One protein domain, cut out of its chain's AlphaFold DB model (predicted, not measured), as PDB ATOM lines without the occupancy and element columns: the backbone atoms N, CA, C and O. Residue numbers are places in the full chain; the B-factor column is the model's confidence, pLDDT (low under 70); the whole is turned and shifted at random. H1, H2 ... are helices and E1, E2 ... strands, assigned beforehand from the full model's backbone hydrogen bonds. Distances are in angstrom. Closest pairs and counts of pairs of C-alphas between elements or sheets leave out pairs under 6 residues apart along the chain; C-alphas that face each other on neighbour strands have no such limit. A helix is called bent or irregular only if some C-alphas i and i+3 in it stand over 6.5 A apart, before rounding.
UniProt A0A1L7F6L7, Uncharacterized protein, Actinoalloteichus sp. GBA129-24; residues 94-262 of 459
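Overview. This is residues 94 to 262 of the 459 residues of an uncharacterized protein of Actinoalloteichus sp. GBA129-24 (UniProt A0A1L7F6L7). Two twisted antiparallel sheets lie partly face to face with their strands crossed: the smaller, E1 E2 E3 E4 E12, curls round H1 at one end, and the larger, E5 E6 E9 E8 E7 E10 E11, curls like part of a barrel, with H2 at its open side between E5 and E7. The printed part has 169 residues with two named helices and twelve named strands, in the order H1, E1 to E9, H2, E10 to E12. The class is mixed, with under half of the residues in named elements. The whole is compact, with a radius of gyration of the C-alphas of 15.9 A and spans of 49 by 33 by 27 A.

Arrangement. The largest sheet, strongly twisted, runs E5 of residues 167 to 169, E6 of 175 to 178, E9 of 212 to 215, E8 of 202 to 209, E7 of 191 to 195, E10 of 232 to 236 and E11 of 244 to 246. E6 E7 E8 E9 form a Greek key, in which the meander E7 E8 E9 brings the fourth strand antiparallel beside the first, with N 215 and O 175 at 2.8 A. E8 pairs with E7 over residues 202 to 206, N 202 and O 195 at 2.8 A, and with E9 over 207 to 209, N 214 and O 207 at 2.8 A. H2, residues 221 to 230, is on this sheet, making two layers, at a height over the sheet of 6.2 A and over none of the strands; its closest C-alphas to E7 are Tyr 227 and Val 195, 6.1 A. It is only just irregular: C-alphas 226 and 229 are 6.9 A apart. The other sheet, also strongly twisted, runs E1 of residues 116 to 122, E2 of 127 to 132, E3 of 135 to 141, E4 of 145 to 148 and E12 of 258 to 261. E1 E2 E3 E4 form a meander, each strand the antiparallel neighbour of the one before; N 117 and O 131 are at 2.8 A. E4 and E12 pair through N 146 and O 260, 2.9 A. H1, residues 94 to 103, is on this sheet, again two layers; the closest C-alphas of H1 and E12 are Ala 100 and Val 260, 5.6 A. The sheets form a sandwich, two sheets face to face, their strands at 61 degrees; E3 and E6 are near each other. Every O i to N i+4 pair is within hydrogen-bond range in H1, and 4 of 6 in H2.

Along the chain. H1 begins at C-alpha 94, (37.231, -39.412, 34.722), and E12 ends at C-alpha 261, (42.335, -46.335, 22.411). E8 measures 22.6 A, E3 19.7 A, H2 15.1 A and H1 14.5 A.

Size, cuts and confidence. The C-alphas farthest apart, Gly 105 and Pro 240, are 51.9 A apart. The printed part has no cut. The links H1 to E1, E4 to E5, E6 to E7 and E11 to E12 are long. Mean pLDDT of the printed part is 84.0; 23 residues are under 70, among them 184 to 190 and 237 to 242.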
ATOM      1  N   PHE A  94      36.113 -40.132  34.115       94.12
ATOM      2  CA  PHE A  94      37.231 -39.412  34.722       94.12
ATOM      3  C   PHE A  94      38.488 -40.274  34.934       94.12
ATOM      4  O   PHE A  94      39.599 -39.820  34.646       94.12
ATOM      5  N   ASP A  95      38.326 -41.526  35.373       93.69
ATOM      6  CA  ASP A  95      39.453 -42.436  35.607       93.69
ATOM      7  C   ASP A  95      40.116 -42.835  34.279       93.69
ATOM      8  O   ASP A  95      41.347 -42.879  34.189       93.69
ATOM      9  N   ARG A  96      39.316 -43.017  33.216       93.94
ATOM     10  CA  ARG A  96      39.803 -43.256  31.843       93.94
ATOM     11  C   ARG A  96      40.676 -42.104  31.337       93.94
ATOM     12  O   ARG A  96      41.739 -42.345  30.770       93.94
ATOM     13  N   CYS A  97      40.299 -40.853  31.612       95.31
ATOM     14  CA  CYS A  97      41.114 -39.672  31.289       95.31
ATOM     15  C   CYS A  97      42.494 -39.714  31.967       95.31
ATOM     16  O   CYS A  97      43.522 -39.466  31.333       95.31
ATOM     17  N   GLY A  98      42.523 -40.034  33.266       95.38
ATOM     18  CA  GLY A  98      43.760 -40.143  34.044       95.38
ATOM     19  C   GLY A  98      44.656 -41.284  33.556       95.38
ATOM     20  O   GLY A  98      45.868 -41.101  33.406       95.38
ATOM     21  N   ALA A  99      44.055 -42.436  33.240       95.06
ATOM     22  CA  ALA A  99      44.742 -43.583  32.656       95.06
ATOM     23  C   ALA A  99      45.351 -43.246  31.283       95.06
ATOM     24  O   ALA A  99      46.542 -43.481  31.082       95.06
ATOM     25  N   ALA A 100      44.596 -42.604  30.387       95.88
ATOM     26  CA  ALA A 100      45.069 -42.207  29.060       95.88
ATOM     27  C   ALA A 100      46.269 -41.243  29.115       95.88
ATOM     28  O   ALA A 100      47.244 -41.415  28.380       95.88
ATOM     29  N   VAL A 101      46.255 -40.254  30.020       97.19
ATOM     30  CA  VAL A 101      47.398 -39.338  30.225       97.19
ATOM     31  C   VAL A 101      48.637 -40.079  30.741       97.19
ATOM     32  O   VAL A 101      49.761 -39.762  30.334       97.19
ATOM     33  N   ALA A 102      48.453 -41.074  31.612       96.38
ATOM     34  CA  ALA A 102      49.542 -41.907  32.111       96.38
ATOM     35  C   ALA A 102      50.105 -42.840  31.021       96.38
ATOM     36  O   ALA A 102      51.326 -42.918  30.865       96.38
ATOM     37  N   GLU A 103      49.243 -43.494  30.239       96.31
ATOM     38  CA  GLU A 103      49.620 -44.400  29.147       96.31
ATOM     39  C   GLU A 103      50.365 -43.673  28.022       96.31
ATOM     40  O   GLU A 103      51.432 -44.116  27.593       96.31
ATOM     41  N   ALA A 104      49.876 -42.498  27.615       96.44
ATOM     42  CA  ALA A 104      50.546 -41.641  26.639       96.44
ATOM     43  C   ALA A 104      51.902 -41.084  27.134       96.44
ATOM     44  O   ALA A 104      52.611 -40.412  26.382       96.44
ATOM     45  N   GLY A 105      52.271 -41.318  28.402       96.69
ATOM     46  CA  GLY A 105      53.473 -40.757  29.021       96.69
ATOM     47  C   GLY A 105      53.417 -39.234  29.172       96.69
ATOM     48  O   GLY A 105      54.454 -38.588  29.324       96.69
ATOM     49  N   ALA A 106      52.218 -38.648  29.121       96.50
ATOM     50  CA  ALA A 106      52.006 -37.207  29.084       96.50
ATOM     51  C   ALA A 106      51.969 -36.554  30.476       96.50
ATOM     52  O   ALA A 106      51.903 -35.334  30.564       96.50
ATOM     53  N   GLY A 107      52.065 -37.325  31.565       95.94
ATOM     54  CA  GLY A 107      51.882 -36.840  32.943       95.94
ATOM     55  C   GLY A 107      52.761 -35.660  33.400       95.94
ATOM     56  O   GLY A 107      52.364 -34.959  34.319       95.94
ATOM     57  N   GLU A 108      53.910 -35.378  32.769       96.06
ATOM     58  CA  GLU A 108      54.699 -34.156  33.058       96.06
ATOM     59  C   GLU A 108      54.098 -32.867  32.455       96.06
ATOM     60  O   GLU A 108      54.518 -31.764  32.806       96.06
ATOM     61  N   GLN A 109      53.143 -32.996  31.529       95.75
ATOM     62  CA  GLN A 109      52.471 -31.895  30.824       95.75
ATOM     63  C   GLN A 109      51.136 -31.515  31.484       95.75
ATOM     64  O   GLN A 109      50.605 -30.439  31.218       95.75
ATOM     65  N   PHE A 110      50.622 -32.367  32.376       95.62
ATOM     66  CA  PHE A 110      49.385 -32.154  33.120       95.62
ATOM     67  C   PHE A 110      49.660 -31.827  34.598       95.62
ATOM     68  O   PHE A 110      50.694 -32.220  35.142       95.62
ATOM     69  N   PRO A 111      48.732 -31.138  35.288       95.00
ATOM     70  CA  PRO A 111      48.705 -31.099  36.748       95.00
ATOM     71  C   PRO A 111      48.655 -32.508  37.354       95.00
ATOM     72  O   PRO A 111      48.183 -33.444  36.712       95.00
ATOM     73  N   ASP A 112      49.076 -32.649  38.613       93.75
ATOM     74  CA  ASP A 112      48.992 -33.917  39.352       93.75
ATOM     75  C   ASP A 112      47.552 -34.478  39.318       93.75
ATOM     76  O   ASP A 112      46.644 -33.761  39.750       93.75
ATOM     77  N   PRO A 113      47.310 -35.722  38.851       91.44
ATOM     78  CA  PRO A 113      45.961 -36.290  38.757       91.44
ATOM     79  C   PRO A 113      45.184 -36.288  40.080       91.44
ATOM     80  O   PRO A 113      43.972 -36.099  40.085       91.44
ATOM     81  N   GLY A 114      45.875 -36.381  41.224       92.88
ATOM     82  CA  GLY A 114      45.270 -36.249  42.557       92.88
ATOM     83  C   GLY A 114      44.737 -34.847  42.897       92.88
ATOM     84  O   GLY A 114      44.143 -34.666  43.960       92.88
ATOM     85  N   SER A 115      44.956 -33.859  42.025       95.19
ATOM     86  CA  SER A 115      44.445 -32.487  42.134       95.19
ATOM     87  C   SER A 115      43.336 -32.151  41.133       95.19
ATOM     88  O   SER A 115      42.810 -31.039  41.175       95.19
ATOM     89  N   TRP A 116      42.989 -33.081  40.239       96.06
ATOM     90  CA  TRP A 116      41.946 -32.880  39.239       96.06
ATOM     91  C   TRP A 116      40.555 -32.955  39.875       96.06
ATOM     92  O   TRP A 116      40.297 -33.760  40.769       96.06
ATOM     93  N   THR A 117      39.637 -32.134  39.376       96.06
ATOM     94  CA  THR A 117      38.224 -32.136  39.760       96.06
ATOM     95  C   THR A 117      37.358 -31.954  38.522       96.06
ATOM     96  O   THR A 117      37.643 -31.093  37.693       96.06
ATOM     97  N   VAL A 118      36.299 -32.753  38.384       95.81
ATOM     98  CA  VAL A 118      35.289 -32.535  37.338       95.81
ATOM     99  C   VAL A 118      34.479 -31.298  37.720       95.81
ATOM    100  O   VAL A 118      33.794 -31.304  38.744       95.81
ATOM    101  N   SER A 119      34.581 -30.232  36.926       93.44
ATOM    102  CA  SER A 119      33.794 -29.010  37.115       93.44
ATOM    103  C   SER A 119      32.442 -29.099  36.405       93.44
ATOM    104  O   SER A 119      31.452 -28.592  36.936       93.44
ATOM    105  N   LYS A 120      32.381 -29.799  35.261       91.31
ATOM    106  CA  LYS A 120      31.143 -30.163  34.556       91.31
ATOM    107  C   LYS A 120      31.230 -31.540  33.905       91.31
ATOM    108  O   LYS A 120      32.292 -31.940  33.431       91.31
ATOM    109  N   THR A 121      30.076 -32.189  33.812       91.06
ATOM    110  CA  THR A 121      29.826 -33.397  33.022       91.06
ATOM    111  C   THR A 121      28.781 -33.021  31.980       91.06
ATOM    112  O   THR A 121      27.706 -32.578  32.368       91.06
ATOM    113  N   LEU A 122      29.117 -33.145  30.699       85.56
ATOM    114  CA  LEU A 122      28.377 -32.587  29.565       85.56
ATOM    115  C   LEU A 122      28.099 -33.682  28.526       85.56
ATOM    116  O   LEU A 122      28.838 -34.671  28.458       85.56
ATOM    117  N   PHE A 123      27.071 -33.486  27.699       82.44
ATOM    118  CA  PHE A 123      26.702 -34.355  26.573       82.44
ATOM    119  C   PHE A 123      26.608 -35.836  26.992       82.44
ATOM    120  O   PHE A 123      27.410 -36.677  26.587       82.44
ATOM    121  N   ASP A 124      25.677 -36.142  27.902       80.25
ATOM    122  CA  ASP A 124      25.476 -37.474  28.507       80.25
ATOM    123  C   ASP A 124      26.737 -38.082  29.172       80.25
ATOM    124  O   ASP A 124      26.852 -39.294  29.359       80.25
ATOM    125  N   GLY A 125      27.694 -37.235  29.565       83.88
ATOM    126  CA  GLY A 125      28.955 -37.640  30.188       83.88
ATOM    127  C   GLY A 125      30.046 -38.073  29.209       83.88
ATOM    128  O   GLY A 125      31.084 -38.564  29.654       83.88
ATOM    129  N   GLN A 126      29.851 -37.852  27.905       86.88
ATOM    130  CA  GLN A 126      30.912 -37.984  26.905       86.88
ATOM    131  C   GLN A 126      32.041 -36.977  27.148       86.88
ATOM    132  O   GLN A 126      33.204 -37.302  26.917       86.88
ATOM    133  N   VAL A 127      31.724 -35.764  27.618       92.31
ATOM    134  CA  VAL A 127      32.710 -34.698  27.845       92.31
ATOM    135  C   VAL A 127      32.738 -34.281  29.312       92.31
ATOM    136  O   VAL A 127      31.711 -33.977  29.914       92.31
ATOM    137  N   LEU A 128      33.941 -34.202  29.872       94.88
ATOM    138  CA  LEU A 128      34.215 -33.622  31.180       94.88
ATOM    139  C   LEU A 128      35.002 -32.319  31.009       94.88
ATOM    140  O   LEU A 128      36.051 -32.312  30.360       94.88
ATOM    141  N   GLU A 129      34.545 -31.237  31.636       94.25
ATOM    142  CA  GLU A 129      35.385 -30.059  31.886       94.25
ATOM    143  C   GLU A 129      36.130 -30.313  33.206       94.25
ATOM    144  O   GLU A 129      35.506 -30.486  34.255       94.25
ATOM    145  N   ILE A 130      37.462 -30.409  33.156       95.38
ATOM    146  CA  ILE A 130      38.301 -30.729  34.319       95.38
ATOM    147  C   ILE A 130      39.034 -29.464  34.773       95.38
ATOM    148  O   ILE A 130      39.731 -28.814  33.994       95.38
ATOM    149  N   GLU A 131      38.893 -29.129  36.056       94.81
ATOM    150  CA  GLU A 131      39.666 -28.098  36.750       94.81
ATOM    151  C   GLU A 131      40.794 -28.738  37.566       94.81
ATOM    152  O   GLU A 131      40.558 -29.646  38.369       94.81
ATOM    153  N   ALA A 132      42.019 -28.236  37.396       94.19
ATOM    154  CA  ALA A 132      43.174 -28.629  38.195       94.19
ATOM    155  C   ALA A 132      44.124 -27.435  38.399       94.19
ATOM    156  O   ALA A 132      44.673 -26.877  37.447       94.19
ATOM    157  N   ALA A 133      44.329 -27.041  39.659       88.94
ATOM    158  CA  ALA A 133      44.997 -25.790  40.033       88.94
ATOM    159  C   ALA A 133      44.381 -24.560  39.320       88.94
ATOM    160  O   ALA A 133      43.191 -24.312  39.479       88.94
ATOM    161  N   ASP A 134      45.175 -23.794  38.565       89.38
ATOM    162  CA  ASP A 134      44.719 -22.637  37.775       89.38
ATOM    163  C   ASP A 134      44.468 -23.000  36.288       89.38
ATOM    164  O   ASP A 134      44.402 -22.114  35.434       89.38
ATOM    165  N   GLN A 135      44.386 -24.296  35.951       92.62
ATOM    166  CA  GLN A 135      44.223 -24.799  34.581       92.62
ATOM    167  C   GLN A 135      42.869 -25.494  34.387       92.62
ATOM    168  O   GLN A 135      42.322 -26.114  35.303       92.62
ATOM    169  N   ARG A 136      42.360 -25.404  33.154       92.94
ATOM    170  CA  ARG A 136      41.189 -26.127  32.653       92.94
ATOM    171  C   ARG A 136      41.538 -26.833  31.358       92.94
ATOM    172  O   ARG A 136      42.312 -26.295  30.570       92.94
ATOM    173  N   PHE A 137      40.956 -28.003  31.164       94.69
ATOM    174  CA  PHE A 137      41.078 -28.811  29.957       94.69
ATOM    175  C   PHE A 137      39.853 -29.714  29.828       94.69
ATOM    176  O   PHE A 137      39.127 -29.941  30.801       94.69
ATOM    177  N   PHE A 138      39.626 -30.231  28.626       95.56
ATOM    178  CA  PHE A 138      38.562 -31.189  28.372       95.56
ATOM    179  C   PHE A 138      39.101 -32.611  28.405       95.56
ATOM    180  O   PHE A 138      40.209 -32.891  27.941       95.56
ATOM    181  N   CYS A 139      38.273 -33.525  28.891       95.69
ATOM    182  CA  CYS A 139      38.379 -34.927  28.534       95.69
ATOM    183  C   CYS A 139      37.134 -35.337  27.750       95.69
ATOM    184  O   CYS A 139      36.022 -35.079  28.197       95.69
ATOM    185  N   HIS A 140      37.323 -35.971  26.598       94.69
ATOM    186  CA  HIS A 140      36.256 -36.565  25.802       94.69
ATOM    187  C   HIS A 140      36.463 -38.079  25.763       94.69
ATOM    188  O   HIS A 140      37.513 -38.546  25.314       94.69
ATOM    189  N   VAL A 141      35.474 -38.842  26.223       92.75
ATOM    190  CA  VAL A 141      35.474 -40.303  26.166       92.75
ATOM    191  C   VAL A 141      34.405 -40.810  25.206       92.75
ATOM    192  O   VAL A 141      33.264 -40.355  25.195       92.75
ATOM    193  N   THR A 142      34.776 -41.812  24.420       88.81
ATOM    194  CA  THR A 142      33.870 -42.593  23.573       88.81
ATOM    195  C   THR A 142      33.827 -44.038  24.078       88.81
ATOM    196  O   THR A 142      34.426 -44.362  25.109       88.81
ATOM    197  N   ALA A 143      33.153 -44.941  23.361       84.50
ATOM    198  CA  ALA A 143      33.175 -46.369  23.687       84.50
ATOM    199  C   ALA A 143      34.603 -46.961  23.700       84.50
ATOM    200  O   ALA A 143      34.895 -47.808  24.538       84.50
ATOM    201  N   LEU A 144      35.491 -46.479  22.816       88.06
ATOM    202  CA  LEU A 144      36.813 -47.078  22.563       88.06
ATOM    203  C   LEU A 144      37.997 -46.172  22.923       88.06
ATOM    204  O   LEU A 144      39.099 -46.671  23.133       88.06
ATOM    205  N   TRP A 145      37.774 -44.854  22.951       91.56
ATOM    206  CA  TRP A 145      38.827 -43.847  23.093       91.56
ATOM    207  C   TRP A 145      38.630 -42.958  24.311       91.56
ATOM    208  O   TRP A 145      37.503 -42.559  24.618       91.56
ATOM    209  N   ALA A 146      39.746 -42.532  24.892       95.00
ATOM    210  CA  ALA A 146      39.841 -41.395  25.789       95.00
ATOM    211  C   ALA A 146      40.770 -40.334  25.174       95.00
ATOM    212  O   ALA A 146      41.925 -40.601  24.822       95.00
ATOM    213  N   HIS A 147      40.261 -39.111  25.046       95.44
ATOM    214  CA  HIS A 147      41.005 -37.949  24.576       95.44
ATOM    215  C   HIS A 147      41.108 -36.926  25.706       95.44
ATOM    216  O   HIS A 147      40.091 -36.585  26.304       95.44
ATOM    217  N   VAL A 148      42.300 -36.386  25.966       96.12
ATOM    218  CA  VAL A 148      42.492 -35.293  26.938       96.12
ATOM    219  C   VAL A 148      43.221 -34.122  26.276       96.12
ATOM    220  O   VAL A 148      44.251 -34.318  25.621       96.12
ATOM    221  N   SER A 149      42.661 -32.914  26.376       95.06
ATOM    222  CA  SER A 149      43.204 -31.725  25.710       95.06
ATOM    223  C   SER A 149      44.371 -31.095  26.479       95.06
ATOM    224  O   SER A 149      44.653 -31.466  27.618       95.06
ATOM    225  N   ASP A 150      45.125 -30.207  25.823       93.50
ATOM    226  CA  ASP A 150      46.328 -29.595  26.403       93.50
ATOM    227  C   ASP A 150      45.954 -28.565  27.492       93.50
ATOM    228  O   ASP A 150      45.416 -27.509  27.159       93.50
ATOM    229  N   PRO A 151      46.292 -28.774  28.778       92.69
ATOM    230  CA  PRO A 151      45.991 -27.810  29.838       92.69
ATOM    231  C   PRO A 151      46.827 -26.522  29.729       92.69
ATOM    232  O   PRO A 151      46.541 -25.539  30.419       92.69
ATOM    233  N   ALA A 152      47.884 -26.506  28.910       88.81
ATOM    234  CA  ALA A 152      48.648 -25.311  28.558       88.81
ATOM    235  C   ALA A 152      48.089 -24.584  27.319       88.81
ATOM    236  O   ALA A 152      48.361 -23.386  27.153       88.81
ATOM    237  N   ALA A 153      47.264 -25.243  26.495       82.19
ATOM    238  CA  ALA A 153      46.409 -24.568  25.527       82.19
ATOM    239  C   ALA A 153      45.284 -23.886  26.310       82.19
ATOM    240  O   ALA A 153      44.231 -24.457  26.558       82.19
ATOM    241  N   ALA A 154      45.561 -22.662  26.765       64.00
ATOM    242  CA  ALA A 154      44.675 -21.926  27.652       64.00
ATOM    243  C   ALA A 154      43.247 -21.881  27.090       64.00
ATOM    244  O   ALA A 154      42.973 -21.148  26.134       64.00
ATOM    245  N   VAL A 155      42.358 -22.642  27.733       67.88
ATOM    246  CA  VAL A 155      40.915 -22.666  27.505       67.88
ATOM    247  C   VAL A 155      40.368 -21.292  27.886       67.88
ATOM    248  O   VAL A 155      39.983 -21.030  29.028       67.88
ATOM    249  N   ALA A 156      40.455 -20.359  26.938       78.81
ATOM    250  CA  ALA A 156      40.140 -18.963  27.169       78.81
ATOM    251  C   ALA A 156      38.671 -18.809  27.591       78.81
ATOM    252  O   ALA A 156      37.805 -19.606  27.227       78.81
ATOM    253  N   GLU A 157      38.386 -17.765  28.366       86.75
ATOM    254  CA  GLU A 157      37.004 -17.341  28.558       86.75
ATOM    255  C   GLU A 157      36.534 -16.594  27.299       86.75
ATOM    256  O   GLU A 157      37.304 -15.795  26.750       86.75
ATOM    257  N   PRO A 158      35.292 -16.820  26.840       89.44
ATOM    258  CA  PRO A 158      34.706 -16.071  25.735       89.44
ATOM    259  C   PRO A 158      34.497 -14.604  26.114       89.44
ATOM    260  O   PRO A 158      34.178 -14.270  27.258       89.44
ATOM    261  N   THR A 159      34.676 -13.715  25.139       90.19
ATOM    262  CA  THR A 159      34.530 -12.262  25.301       90.19
ATOM    263  C   THR A 159      33.636 -11.675  24.212       90.19
ATOM    264  O   THR A 159      33.460 -12.274  23.153       90.19
ATOM    265  N   ASP A 160      33.095 -10.472  24.433       85.69
ATOM    266  CA  ASP A 160      32.243  -9.773  23.453       85.69
ATOM    267  C   ASP A 160      32.922  -9.590  22.076       85.69
ATOM    268  O   ASP A 160      32.248  -9.519  21.051       85.69
ATOM    269  N   ASP A 161      34.257  -9.490  22.050       87.25
ATOM    270  CA  ASP A 161      35.093  -9.360  20.850       87.25
ATOM    271  C   ASP A 161      35.688 -10.689  20.346       87.25
ATOM    272  O   ASP A 161      36.292 -10.718  19.272       87.25
ATOM    273  N   ARG A 162      35.510 -11.785  21.094       86.94
ATOM    274  CA  ARG A 162      35.872 -13.151  20.702       86.94
ATOM    275  C   ARG A 162      34.912 -14.157  21.356       86.94
ATOM    276  O   ARG A 162      35.242 -14.735  22.397       86.94
ATOM    277  N   PRO A 163      33.731 -14.384  20.761       87.62
ATOM    278  CA  PRO A 163      32.762 -15.320  21.315       87.62
ATOM    279  C   PRO A 163      33.253 -16.771  21.245       87.62
ATOM    280  O   PRO A 163      33.059 -17.496  22.208       87.62
ATOM    281  N   VAL A 164      33.942 -17.202  20.182       90.00
ATOM    282  CA  VAL A 164      34.582 -18.533  20.144       90.00
ATOM    283  C   VAL A 164      35.962 -18.448  20.801       90.00
ATOM    284  O   VAL A 164      36.904 -17.916  20.217       90.00
ATOM    285  N   ALA A 165      36.089 -18.927  22.036       89.38
ATOM    286  CA  ALA A 165      37.291 -18.734  22.850       89.38
ATOM    287  C   ALA A 165      38.405 -19.758  22.590       89.38
ATOM    288  O   ALA A 165      39.574 -19.376  22.475       89.38
ATOM    289  N   SER A 166      38.037 -21.035  22.475       90.75
ATOM    290  CA  SER A 166      38.900 -22.144  22.053       90.75
ATOM    291  C   SER A 166      38.178 -23.000  21.010       90.75
ATOM    292  O   SER A 166      36.947 -22.997  20.951       90.75
ATOM    293  N   ILE A 167      38.959 -23.693  20.178       90.06
ATOM    294  CA  ILE A 167      38.506 -24.786  19.311       90.06
ATOM    295  C   ILE A 167      39.535 -25.906  19.454       90.06
ATOM    296  O   ILE A 167      40.726 -25.686  19.227       90.06
ATOM    297  N   GLU A 168      39.072 -27.089  19.824       91.19
ATOM    298  CA  GLU A 168      39.883 -28.260  20.126       91.19
ATOM    299  C   GLU A 168      39.350 -29.471  19.345       91.19
ATOM    300  O   GLU A 168      38.141 -29.670  19.257       91.19
ATOM    301  N   VAL A 169      40.241 -30.265  18.748       90.50
ATOM    302  CA  VAL A 169      39.882 -31.371  17.839       90.50
ATOM    303  C   VAL A 169      40.401 -32.700  18.368       90.50
ATOM    304  O   VAL A 169      41.604 -32.865  18.593       90.50
ATOM    305  N   THR A 170      39.493 -33.658  18.554       88.94
ATOM    306  CA  THR A 170      39.819 -35.024  18.980       88.94
ATOM    307  C   THR A 170      40.396 -35.831  17.814       88.94
ATOM    308  O   THR A 170      40.201 -35.502  16.643       88.94
ATOM    309  N   ALA A 171      41.070 -36.949  18.103       85.31
ATOM    310  CA  ALA A 171      41.576 -37.830  17.040       85.31
ATOM    311  C   ALA A 171      40.441 -38.459  16.195       85.31
ATOM    312  O   ALA A 171      40.646 -38.792  15.028       85.31
ATOM    313  N   THR A 172      39.232 -38.555  16.763       81.38
ATOM    314  CA  THR A 172      37.975 -38.948  16.098       81.38
ATOM    315  C   THR A 172      37.284 -37.793  15.355       81.38
ATOM    316  O   THR A 172      36.087 -37.865  15.094       81.38
ATOM    317  N   GLY A 173      37.993 -36.689  15.091       83.75
ATOM    318  CA  GLY A 173      37.499 -35.534  14.335       83.75
ATOM    319  C   GLY A 173      36.441 -34.680  15.043       83.75
ATOM    320  O   GLY A 173      36.097 -33.618  14.533       83.75
ATOM    321  N   SER A 174      35.937 -35.107  16.204       88.75
ATOM    322  CA  SER A 174      34.940 -34.384  16.996       88.75
ATOM    323  C   SER A 174      35.522 -33.072  17.528       88.75
ATOM    324  O   SER A 174      36.695 -33.001  17.904       88.75
ATOM    325  N   ILE A 175      34.701 -32.025  17.554       90.06
ATOM    326  CA  ILE A 175      35.158 -30.656  17.812       90.06
ATOM    327  C   ILE A 175      34.551 -30.160  19.110       90.06
ATOM    328  O   ILE A 175      33.338 -30.218  19.296       90.06
ATOM    329  N   LEU A 176      35.401 -29.639  19.984       92.00
ATOM    330  CA  LEU A 176      35.027 -29.010  21.238       92.00
ATOM    331  C   LEU A 176      35.459 -27.545  21.238       92.00
ATOM    332  O   LEU A 176      36.363 -27.143  20.508       92.00
ATOM    333  N   GLY A 177      34.844 -26.743  22.093       91.25
ATOM    334  CA  GLY A 177      35.310 -25.388  22.348       91.25
ATOM    335  C   GLY A 177      34.413 -24.645  23.318       91.25
ATOM    336  O   GLY A 177      33.505 -25.220  23.918       91.25
ATOM    337  N   ARG A 178      34.664 -23.344  23.484       91.94
ATOM    338  CA  ARG A 178      33.903 -22.498  24.416       91.94
ATOM    339  C   ARG A 178      33.291 -21.277  23.755       91.94
ATOM    340  O   ARG A 178      33.924 -20.620  22.929       91.94
ATOM    341  N   VAL A 179      32.067 -20.980  24.180       91.94
ATOM    342  CA  VAL A 179      31.219 -19.857  23.759       91.94
ATOM    343  C   VAL A 179      30.531 -19.233  24.977       91.94
ATOM    344  O   VAL A 179      30.487 -19.865  26.036       91.94
ATOM    345  N   PRO A 180      30.007 -17.995  24.898       90.50
ATOM    346  CA  PRO A 180      29.232 -17.426  25.995       90.50
ATOM    347  C   PRO A 180      28.075 -18.356  26.380       90.50
ATOM    348  O   PRO A 180      27.429 -18.940  25.516       90.50
ATOM    349  N   ALA A 181      27.794 -18.505  27.676       86.81
ATOM    350  CA  ALA A 181      26.780 -19.458  28.141       86.81
ATOM    351  C   ALA A 181      25.354 -19.141  27.634       86.81
ATOM    352  O   ALA A 181      24.527 -20.041  27.544       86.81
ATOM    353  N   ASP A 182      25.072 -17.892  27.238       83.69
ATOM    354  CA  ASP A 182      23.816 -17.480  26.588       83.69
ATOM    355  C   ASP A 182      23.729 -17.853  25.092       83.69
ATOM    356  O   ASP A 182      22.777 -17.463  24.415       83.69
ATOM    357  N   TYR A 183      24.726 -18.566  24.555       81.94
ATOM    358  CA  TYR A 183      24.678 -19.166  23.218       81.94
ATOM    359  C   TYR A 183      24.044 -20.567  23.252       81.94
ATOM    360  O   TYR A 183      23.738 -21.102  22.192       81.94
ATOM    361  N   GLY A 184      23.827 -21.143  24.441       67.62
ATOM    362  CA  GLY A 184      23.011 -22.344  24.608       67.62
ATOM    363  C   GLY A 184      21.529 -22.053  24.367       67.62
ATOM    364  O   GLY A 184      20.994 -21.055  24.855       67.62
ATOM    365  N   GLY A 185      20.865 -22.932  23.621       60.56
ATOM    366  CA  GLY A 185      19.449 -22.831  23.291       60.56
ATOM    367  C   GLY A 185      18.941 -24.091  22.594       60.56
ATOM    368  O   GLY A 185      19.716 -24.869  22.041       60.56
ATOM    369  N   GLU A 186      17.629 -24.301  22.633       53.28
ATOM    370  CA  GLU A 186      16.974 -25.335  21.831       53.28
ATOM    371  C   GLU A 186      16.900 -24.891  20.359       53.28
ATOM    372  O   GLU A 186      16.779 -23.701  20.059       53.28
ATOM    373  N   PHE A 187      16.942 -25.840  19.422       48.25
ATOM    374  CA  PHE A 187      16.793 -25.562  17.987       48.25
ATOM    375  C   PHE A 187      15.531 -24.712  17.699       48.25
ATOM    376  O   PHE A 187      14.473 -25.015  18.258       48.25
ATOM    377  N   PRO A 188      15.571 -23.710  16.793       47.25
ATOM    378  CA  PRO A 188      16.641 -23.383  15.833       47.25
ATOM    379  C   PRO A 188      17.742 -22.461  16.389       47.25
ATOM    380  O   PRO A 188      18.572 -21.950  15.633       47.25
ATOM    381  N   TYR A 189      17.772 -22.220  17.701       56.47
ATOM    382  CA  TYR A 189      18.782 -21.383  18.349       56.47
ATOM    383  C   TYR A 189      20.065 -22.185  18.577       56.47
ATOM    384  O   TYR A 189      20.333 -22.656  19.677       56.47
ATOM    385  N   GLY A 190      20.836 -22.363  17.506       63.56
ATOM    386  CA  GLY A 190      22.059 -23.157  17.500       63.56
ATOM    387  C   GLY A 190      23.324 -22.345  17.243       63.56
ATOM    388  O   GLY A 190      23.303 -21.235  16.696       63.56
ATOM    389  N   LEU A 191      24.439 -22.965  17.615       71.06
ATOM    390  CA  LEU A 191      25.739 -22.733  17.010       71.06
ATOM    391  C   LEU A 191      25.879 -23.740  15.861       71.06
ATOM    392  O   LEU A 191      25.586 -24.919  16.036       71.06
ATOM    393  N   TYR A 192      26.326 -23.289  14.699       78.19
ATOM    394  CA  TYR A 192      26.711 -24.171  13.599       78.19
ATOM    395  C   TYR A 192      27.892 -23.562  12.853       78.19
ATOM    396  O   TYR A 192      28.182 -22.364  12.975       78.19
ATOM    397  N   PHE A 193      28.594 -24.381  12.077       77.19
ATOM    398  CA  PHE A 193      29.649 -23.888  11.203       77.19
ATOM    399  C   PHE A 193      29.515 -24.443   9.787       77.19
ATOM    400  O   PHE A 193      29.175 -25.607   9.579       77.19
ATOM    401  N   GLU A 194      29.775 -23.579   8.808       79.62
ATOM    402  CA  GLU A 194      29.752 -23.915   7.387       79.62
ATOM    403  C   GLU A 194      31.176 -24.186   6.890       79.62
ATOM    404  O   GLU A 194      32.020 -23.288   6.852       79.62
ATOM    405  N   VAL A 195      31.439 -25.420   6.460       74.94
ATOM    406  CA  VAL A 195      32.682 -25.852   5.803       74.94
ATOM    407  C   VAL A 195      32.518 -25.817   4.287       74.94
ATOM    408  O   VAL A 195      31.552 -26.357   3.758       74.94
ATOM    409  N   ARG A 196      33.501 -25.285   3.549       74.94
ATOM    410  CA  ARG A 196      33.566 -25.439   2.082       74.94
ATOM    411  C   ARG A 196      34.537 -26.547   1.680       74.94
ATOM    412  O   ARG A 196      35.720 -26.298   1.466       74.94
ATOM    413  N   ASP A 197      34.016 -27.754   1.478       69.44
ATOM    414  CA  ASP A 197      34.798 -28.944   1.098       69.44
ATOM    415  C   ASP A 197      35.282 -28.944  -0.376       69.44
ATOM    416  O   ASP A 197      36.104 -29.757  -0.805       69.44
ATOM    417  N   GLY A 198      34.780 -28.001  -1.181       67.94
ATOM    418  CA  GLY A 198      35.066 -27.886  -2.611       67.94
ATOM    419  C   GLY A 198      34.162 -28.732  -3.518       67.94
ATOM    420  O   GLY A 198      34.376 -28.712  -4.741       67.94
ATOM    421  N   GLN A 199      33.172 -29.423  -2.943       63.06
ATOM    422  CA  GLN A 199      31.988 -29.991  -3.595       63.06
ATOM    423  C   GLN A 199      30.721 -29.170  -3.284       63.06
ATOM    424  O   GLN A 199      29.896 -29.001  -4.180       63.06
ATOM    425  N   GLY A 200      30.617 -28.586  -2.087       70.25
ATOM    426  CA  GLY A 200      29.527 -27.715  -1.651       70.25
ATOM    427  C   GLY A 200      29.868 -26.922  -0.384       70.25
ATOM    428  O   GLY A 200      31.027 -26.562  -0.156       70.25
ATOM    429  N   THR A 201      28.832 -26.644   0.407       69.31
ATOM    430  CA  THR A 201      28.937 -26.244   1.813       69.31
ATOM    431  C   THR A 201      28.407 -27.404   2.654       69.31
ATOM    432  O   THR A 201      27.320 -27.897   2.363       69.31
ATOM    433  N   LEU A 202      29.154 -27.832   3.670       68.69
ATOM    434  CA  LEU A 202      28.672 -28.716   4.730       68.69
ATOM    435  C   LEU A 202      28.344 -27.857   5.950       68.69
ATOM    436  O   LEU A 202      29.240 -27.214   6.497       68.69
ATOM    437  N   THR A 203      27.086 -27.866   6.374       74.12
ATOM    438  CA  THR A 203      26.678 -27.345   7.683       74.12
ATOM    439  C   THR A 203      26.884 -28.441   8.719       74.12
ATOM    440  O   THR A 203      26.494 -29.584   8.485       74.12
ATOM    441  N   VAL A 204      27.511 -28.109   9.846       74.38
ATOM    442  CA  VAL A 204      27.662 -29.022  10.984       74.38
ATOM    443  C   VAL A 204      26.955 -28.427  12.193       74.38
ATOM    444  O   VAL A 204      27.296 -27.322  12.628       74.38
ATOM    445  N   ASP A 205      25.983 -29.169  12.718       76.12
ATOM    446  CA  ASP A 205      25.280 -28.835  13.954       76.12
ATOM    447  C   ASP A 205      26.213 -28.930  15.161       76.12
ATOM    448  O   ASP A 205      27.046 -29.836  15.267       76.12
ATOM    449  N   VAL A 206      26.050 -28.001  16.101       82.88
ATOM    450  CA  VAL A 206      26.833 -27.969  17.332       82.88
ATOM    451  C   VAL A 206      25.898 -27.894  18.533       82.88
ATOM    452  O   VAL A 206      25.098 -26.967  18.669       82.88
ATOM    453  N   VAL A 207      26.029 -28.859  19.440       83.88
ATOM    454  CA  VAL A 207      25.319 -28.861  20.722       83.88
ATOM    455  C   VAL A 207      26.055 -27.922  21.677       83.88
ATOM    456  O   VAL A 207      27.282 -27.957  21.747       83.88
ATOM    457  N   VAL A 208      25.333 -27.070  22.409       87.31
ATOM    458  CA  VAL A 208      25.924 -26.112  23.360       87.31
ATOM    459  C   VAL A 208      25.331 -26.331  24.748       87.31
ATOM    460  O   VAL A 208      24.128 -26.177  24.939       87.31
ATOM    461  N   GLU A 209      26.187 -26.637  25.721       86.12
ATOM    462  CA  GLU A 209      25.826 -26.912  27.114       86.12
ATOM    463  C   GLU A 209      26.773 -26.128  28.043       86.12
ATOM    464  O   GLU A 209      27.995 -26.204  27.920       86.12
ATOM    465  N   ASP A 210      26.224 -25.296  28.936       87.81
ATOM    466  CA  ASP A 210      26.974 -24.485  29.916       87.81
ATOM    467  C   ASP A 210      28.198 -23.709  29.363       87.81
ATOM    468  O   ASP A 210      29.242 -23.569  30.015       87.81
ATOM    469  N   GLY A 211      28.074 -23.166  28.146       89.75
ATOM    470  CA  GLY A 211      29.128 -22.393  27.469       89.75
ATOM    471  C   GLY A 211      30.277 -23.234  26.901       89.75
ATOM    472  O   GLY A 211      31.301 -22.687  26.484       89.75
ATOM    473  N   VAL A 212      30.122 -24.555  26.873       91.38
ATOM    474  CA  VAL A 212      30.940 -25.484  26.093       91.38
ATOM    475  C   VAL A 212      30.118 -25.905  24.882       91.38
ATOM    476  O   VAL A 212      28.907 -26.085  24.981       91.38
ATOM    477  N   PHE A 213      30.761 -26.039  23.730       91.25
ATOM    478  CA  PHE A 213      30.121 -26.556  22.532       91.25
ATOM    479  C   PHE A 213      30.785 -27.851  22.073       91.25
ATOM    480  O   PHE A 213      31.993 -28.023  22.241       91.25
ATOM    481  N   PHE A 214      29.989 -28.739  21.484       89.81
ATOM    482  CA  PHE A 214      30.415 -30.026  20.955       89.81
ATOM    483  C   PHE A 214      29.760 -30.291  19.601       89.81
ATOM    484  O   PHE A 214      28.536 -30.319  19.475       89.81
ATOM    485  N   ALA A 215      30.596 -30.488  18.584       87.75
ATOM    486  CA  ALA A 215      30.199 -30.985  17.276       87.75
ATOM    487  C   ALA A 215      30.687 -32.438  17.149       87.75
ATOM    488  O   ALA A 215      31.888 -32.660  16.928       87.75
ATOM    489  N   PRO A 216      29.800 -33.439  17.295       80.00
ATOM    490  CA  PRO A 216      30.139 -34.814  16.971       80.00
ATOM    491  C   PRO A 216      30.350 -34.912  15.457       80.00
ATOM    492  O   PRO A 216      29.414 -34.794  14.671       80.00
ATOM    493  N   MET A 217      31.599 -35.107  15.035       70.94
ATOM    494  CA  MET A 217      31.939 -35.351  13.634       70.94
ATOM    495  C   MET A 217      32.326 -36.810  13.428       70.94
ATOM    496  O   MET A 217      33.033 -37.394  14.245       70.94
ATOM    497  N   HIS A 218      31.899 -37.375  12.299       58.75
ATOM    498  CA  HIS A 218      32.199 -38.745  11.878       58.75
ATOM    499  C   HIS A 218      33.291 -38.752  10.796       58.75
ATOM    500  O   HIS A 218      33.100 -39.241   9.684       58.75
ATOM    501  N   GLY A 219      34.432 -38.140  11.114       61.38
ATOM    502  CA  GLY A 219      35.609 -38.066  10.250       61.38
ATOM    503  C   GLY A 219      36.878 -38.334  11.048       61.38
ATOM    504  O   GLY A 219      36.857 -38.311  12.275       61.38
ATOM    505  N   ASP A 220      37.999 -38.581  10.374       68.56
ATOM    506  CA  ASP A 220      39.282 -38.532  11.072       68.56
ATOM    507  C   ASP A 220      39.662 -37.075  11.401       68.56
ATOM    508  O   ASP A 220      39.071 -36.112  10.900       68.56
ATOM    509  N   GLN A 221      40.685 -36.909  12.238       77.38
ATOM    510  CA  GLN A 221      41.271 -35.608  12.563       77.38
ATOM    511  C   GLN A 221      41.611 -34.755  11.321       77.38
ATOM    512  O   GLN A 221      41.572 -33.527  11.402       77.38
ATOM    513  N   THR A 222      41.901 -35.365  10.161       77.88
ATOM    514  CA  THR A 222      42.282 -34.621   8.950       77.88
ATOM    515  C   THR A 222      41.123 -33.831   8.356       77.88
ATOM    516  O   THR A 222      41.369 -32.758   7.814       77.88
ATOM    517  N   PHE A 223      39.868 -34.274   8.524       78.06
ATOM    518  CA  PHE A 223      38.709 -33.461   8.140       78.06
ATOM    519  C   PHE A 223      38.730 -32.124   8.890       78.06
ATOM    520  O   PHE A 223      38.694 -31.049   8.290       78.06
ATOM    521  N   ALA A 224      38.831 -32.180  10.215       76.56
ATOM    522  CA  ALA A 224      38.827 -30.985  11.041       76.56
ATOM    523  C   ALA A 224      40.056 -30.094  10.757       76.56
ATOM    524  O   ALA A 224      39.908 -28.876  10.649       76.56
ATOM    525  N   GLU A 225      41.243 -30.672  10.543       76.75
ATOM    526  CA  GLU A 225      42.459 -29.924  10.181       76.75
ATOM    527  C   GLU A 225      42.393 -29.244   8.801       76.75
ATOM    528  O   GLU A 225      42.784 -28.080   8.682       76.75
ATOM    529  N   ASP A 226      41.901 -29.932   7.764       81.00
ATOM    530  CA  ASP A 226      41.822 -29.388   6.400       81.00
ATOM    531  C   ASP A 226      40.708 -28.335   6.262       81.00
ATOM    532  O   ASP A 226      40.842 -27.394   5.469       81.00
ATOM    533  N   TYR A 227      39.613 -28.471   7.020       80.62
ATOM    534  CA  TYR A 227      38.389 -27.702   6.788       80.62
ATOM    535  C   TYR A 227      38.061 -26.628   7.831       80.62
ATOM    536  O   TYR A 227      37.587 -25.560   7.426       80.62
ATOM    537  N   LEU A 228      38.351 -26.814   9.127       80.56
ATOM    538  CA  LEU A 228      38.075 -25.781  10.145       80.56
ATOM    539  C   LEU A 228      38.785 -24.440   9.916       80.56
ATOM    540  O   LEU A 228      38.163 -23.413  10.183       80.56
ATOM    541  N   PRO A 229      40.011 -24.370   9.353       81.69
ATOM    542  CA  PRO A 229      40.619 -23.088   8.987       81.69
ATOM    543  C   PRO A 229      39.835 -22.295   7.927       81.69
ATOM    544  O   PRO A 229      40.149 -21.131   7.678       81.69
ATOM    545  N   SER A 230      38.852 -22.926   7.275       77.62
ATOM    546  CA  SER A 230      37.924 -22.310   6.319       77.62
ATOM    547  C   SER A 230      36.475 -22.239   6.813       77.62
ATOM    548  O   SER A 230      35.627 -21.744   6.071       77.62
ATOM    549  N   ALA A 231      36.192 -22.741   8.019       80.88
ATOM    550  CA  ALA A 231      34.846 -22.791   8.561       80.88
ATOM    551  C   ALA A 231      34.372 -21.393   8.978       80.88
ATOM    552  O   ALA A 231      35.060 -20.676   9.707       80.88
ATOM    553  N   GLU A 232      33.176 -21.015   8.539       81.31
ATOM    554  CA  GLU A 232      32.502 -19.799   8.992       81.31
ATOM    555  C   GLU A 232      31.539 -20.207  10.127       81.31
ATOM    556  O   GLU A 232      30.617 -20.988   9.897       81.31
ATOM    557  N   PHE A 233      31.789 -19.759  11.367       80.19
ATOM    558  CA  PHE A 233      30.931 -20.058  12.527       80.19
ATOM    559  C   PHE A 233      29.825 -19.014  12.659       80.19
ATOM    560  O   PHE A 233      30.097 -17.804  12.681       80.19
ATOM    561  N   TYR A 234      28.599 -19.488  12.852       81.88
ATOM    562  CA  TYR A 234      27.416 -18.657  12.999       81.88
ATOM    563  C   TYR A 234      26.618 -19.049  14.236       81.88
ATOM    564  O   TYR A 234      26.513 -20.220  14.596       81.88
ATOM    565  N   ARG A 235      25.994 -18.048  14.852       80.69
ATOM    566  CA  ARG A 235      24.891 -18.234  15.795       80.69
ATOM    567  C   ARG A 235      23.598 -17.768  15.134       80.69
ATOM    568  O   ARG A 235      23.573 -16.675  14.562       80.69
ATOM    569  N   THR A 236      22.517 -18.531  15.272       71.81
ATOM    570  CA  THR A 236      21.186 -18.084  14.836       71.81
ATOM    571  C   THR A 236      20.678 -16.950  15.736       71.81
ATOM    572  O   THR A 236      20.661 -17.055  16.967       71.81
ATOM    573  N   GLY A 237      20.261 -15.834  15.136       61.38
ATOM    574  CA  GLY A 237      19.570 -14.753  15.839       61.38
ATOM    575  C   GLY A 237      18.197 -15.184  16.385       61.38
ATOM    576  O   GLY A 237      17.616 -16.156  15.901       61.38
ATOM    577  N   PRO A 238      17.638 -14.468  17.379       61.66
ATOM    578  CA  PRO A 238      16.313 -14.781  17.909       61.66
ATOM    579  C   PRO A 238      15.224 -14.656  16.829       61.66
ATOM    580  O   PRO A 238      15.312 -13.824  15.921       61.66
ATOM    581  N   ALA A 239      14.164 -15.456  16.960       47.84
ATOM    582  CA  ALA A 239      13.005 -15.392  16.076       47.84
ATOM    583  C   ALA A 239      12.359 -13.985  16.088       47.84
ATOM    584  O   ALA A 239      12.362 -13.311  17.126       47.84
ATOM    585  N   PRO A 240      11.771 -13.523  14.967       49.69
ATOM    586  CA  PRO A 240      11.478 -14.276  13.741       49.69
ATOM    587  C   PRO A 240      12.526 -14.112  12.624       49.69
ATOM    588  O   PRO A 240      12.260 -14.502  11.494       49.69
ATOM    589  N   GLU A 241      13.660 -13.453  12.884       57.81
ATOM    590  CA  GLU A 241      14.562 -13.008  11.806       57.81
ATOM    591  C   GLU A 241      15.646 -14.033  11.441       57.81
ATOM    592  O   GLU A 241      16.227 -13.910  10.364       57.81
ATOM    593  N   TYR A 242      15.927 -15.004  12.326       65.31
ATOM    594  CA  TYR A 242      16.919 -16.088  12.168       65.31
ATOM    595  C   TYR A 242      18.245 -15.656  11.527       65.31
ATOM    596  O   TYR A 242      18.873 -16.385  10.763       65.31
ATOM    597  N   GLN A 243      18.677 -14.430  11.824       71.06
ATOM    598  CA  GLN A 243      19.845 -13.854  11.184       71.06
ATOM    599  C   GLN A 243      21.083 -14.680  11.543       71.06
ATOM    600  O   GLN A 243      21.385 -14.834  12.725       71.06
ATOM    601  N   GLN A 244      21.825 -15.150  10.539       74.62
ATOM    602  CA  GLN A 244      23.154 -15.718  10.755       74.62
ATOM    603  C   GLN A 244      24.072 -14.617  11.322       74.62
ATOM    604  O   GLN A 244      24.364 -13.627  10.641       74.62
ATOM    605  N   ILE A 245      24.498 -14.748  12.580       73.19
ATOM    606  CA  ILE A 245      25.423 -13.813  13.233       73.19
ATOM    607  C   ILE A 245      26.827 -14.431  13.156       73.19
ATOM    608  O   ILE A 245      27.081 -15.401  13.872       73.19
ATOM    609  N   PRO A 246      27.740 -13.911  12.310       80.44
ATOM    610  CA  PRO A 246      29.091 -14.449  12.201       80.44
ATOM    611  C   PRO A 246      29.878 -14.171  13.483       80.44
ATOM    612  O   PRO A 246      29.873 -13.049  13.995       80.44
ATOM    613  N   LEU A 247      30.591 -15.182  13.975       78.38
ATOM    614  CA  LEU A 247      31.287 -15.125  15.265       78.38
ATOM    615  C   LEU A 247      32.710 -14.536  15.211       78.38
ATOM    616  O   LEU A 247      33.388 -14.459  16.235       78.38
ATOM    617  N   GLY A 248      33.129 -14.042  14.044       79.88
ATOM    618  CA  GLY A 248      34.407 -13.354  13.842       79.88
ATOM    619  C   GLY A 248      35.574 -14.293  13.528       79.88
ATOM    620  O   GLY A 248      35.376 -15.423  13.086       79.88
ATOM    621  N   ASP A 249      36.799 -13.798  13.723       83.19
ATOM    622  CA  ASP A 249      38.017 -14.587  13.520       83.19
ATOM    623  C   ASP A 249      38.112 -15.686  14.592       83.19
ATOM    624  O   ASP A 249      38.181 -15.395  15.792       83.19
ATOM    625  N   LEU A 250      38.153 -16.945  14.156       84.06
ATOM    626  CA  LEU A 250      38.298 -18.099  15.044       84.06
ATOM    627  C   LEU A 250      39.678 -18.122  15.726       84.06
ATOM    628  O   LEU A 250      40.677 -17.688  15.135       84.06
ATOM    629  N   PRO A 251      39.784 -18.669  16.952       87.94
ATOM    630  CA  PRO A 251      41.075 -18.978  17.545       87.94
ATOM    631  C   PRO A 251      41.775 -20.088  16.735       87.94
ATOM    632  O   PRO A 251      41.116 -20.846  16.019       87.94
ATOM    633  N   PRO A 252      43.110 -20.227  16.842       88.25
ATOM    634  CA  PRO A 252      43.808 -21.374  16.275       88.25
ATOM    635  C   PRO A 252      43.232 -22.682  16.823       88.25
ATOM    636  O   PRO A 252      43.093 -22.828  18.036       88.25
ATOM    637  N   VAL A 253      42.941 -23.625  15.928       87.94
ATOM    638  CA  VAL A 253      42.502 -24.976  16.295       87.94
ATOM    639  C   VAL A 253      43.651 -25.704  16.992       87.94
ATOM    640  O   VAL A 253      44.751 -25.798  16.440       87.94
ATOM    641  N   ALA A 254      43.402 -26.212  18.196       88.00
ATOM    642  CA  ALA A 254      44.345 -27.034  18.944       88.00
ATOM    643  C   ALA A 254      43.997 -28.528  18.781       88.00
ATOM    644  O   ALA A 254      42.842 -28.907  18.972       88.00
ATOM    645  N   PRO A 255      44.953 -29.410  18.448       86.62
ATOM    646  CA  PRO A 255      44.722 -30.843  18.570       86.62
ATOM    647  C   PRO A 255      44.655 -31.228  20.054       86.62
ATOM    648  O   PRO A 255      45.329 -30.623  20.893       86.62
ATOM    649  N   PHE A 256      43.890 -32.266  20.382       86.75
ATOM    650  CA  PHE A 256      43.978 -32.896  21.698       86.75
ATOM    651  C   PHE A 256      45.402 -33.426  21.950       86.75
ATOM    652  O   PHE A 256      46.028 -34.010  21.063       86.75
ATOM    653  N   LEU A 257      45.918 -33.218  23.165       92.12
ATOM    654  CA  LEU A 257      47.293 -33.583  23.529       92.12
ATOM    655  C   LEU A 257      47.466 -35.094  23.695       92.12
ATOM    656  O   LEU A 257      48.527 -35.647  23.409       92.12
ATOM    657  N   VAL A 258      46.409 -35.747  24.171       95.50
ATOM    658  CA  VAL A 258      46.333 -37.183  24.413       95.50
ATOM    659  C   VAL A 258      45.133 -37.743  23.665       95.50
ATOM    660  O   VAL A 258      44.029 -37.207  23.752       95.50
ATOM    661  N   ALA A 259      45.354 -38.844  22.955       94.94
ATOM    662  CA  ALA A 259      44.325 -39.689  22.369       94.94
ATOM    663  C   ALA A 259      44.797 -41.141  22.498       94.94
ATOM    664  O   ALA A 259      45.820 -41.507  21.919       94.94
ATOM    665  N   VAL A 260      44.079 -41.935  23.288       95.25
ATOM    666  CA  VAL A 260      44.395 -43.340  23.570       95.25
ATOM    667  C   VAL A 260      43.157 -44.178  23.282       95.25
ATOM    668  O   VAL A 260      42.058 -43.808  23.692       95.25
ATOM    669  N   GLU A 261      43.340 -45.283  22.565       92.62
ATOM    670  CA  GLU A 261      42.335 -46.335  22.411       92.62
ATOM    671  C   GLU A 261      42.430 -47.234  23.649       92.62
ATOM    672  O   GLU A 261      43.233 -48.162  23.698       92.62
ATOM    673  N   ASP A 262      41.686 -46.884  24.699       90.31
ATOM    674  CA  ASP A 262      41.797 -47.485  26.031       90.31
ATOM    675  C   ASP A 262      40.874 -48.702  26.224       90.31
ATOM    676  O   ASP A 262      40.987 -49.416  27.222       90.31
TER     677      ASP A 262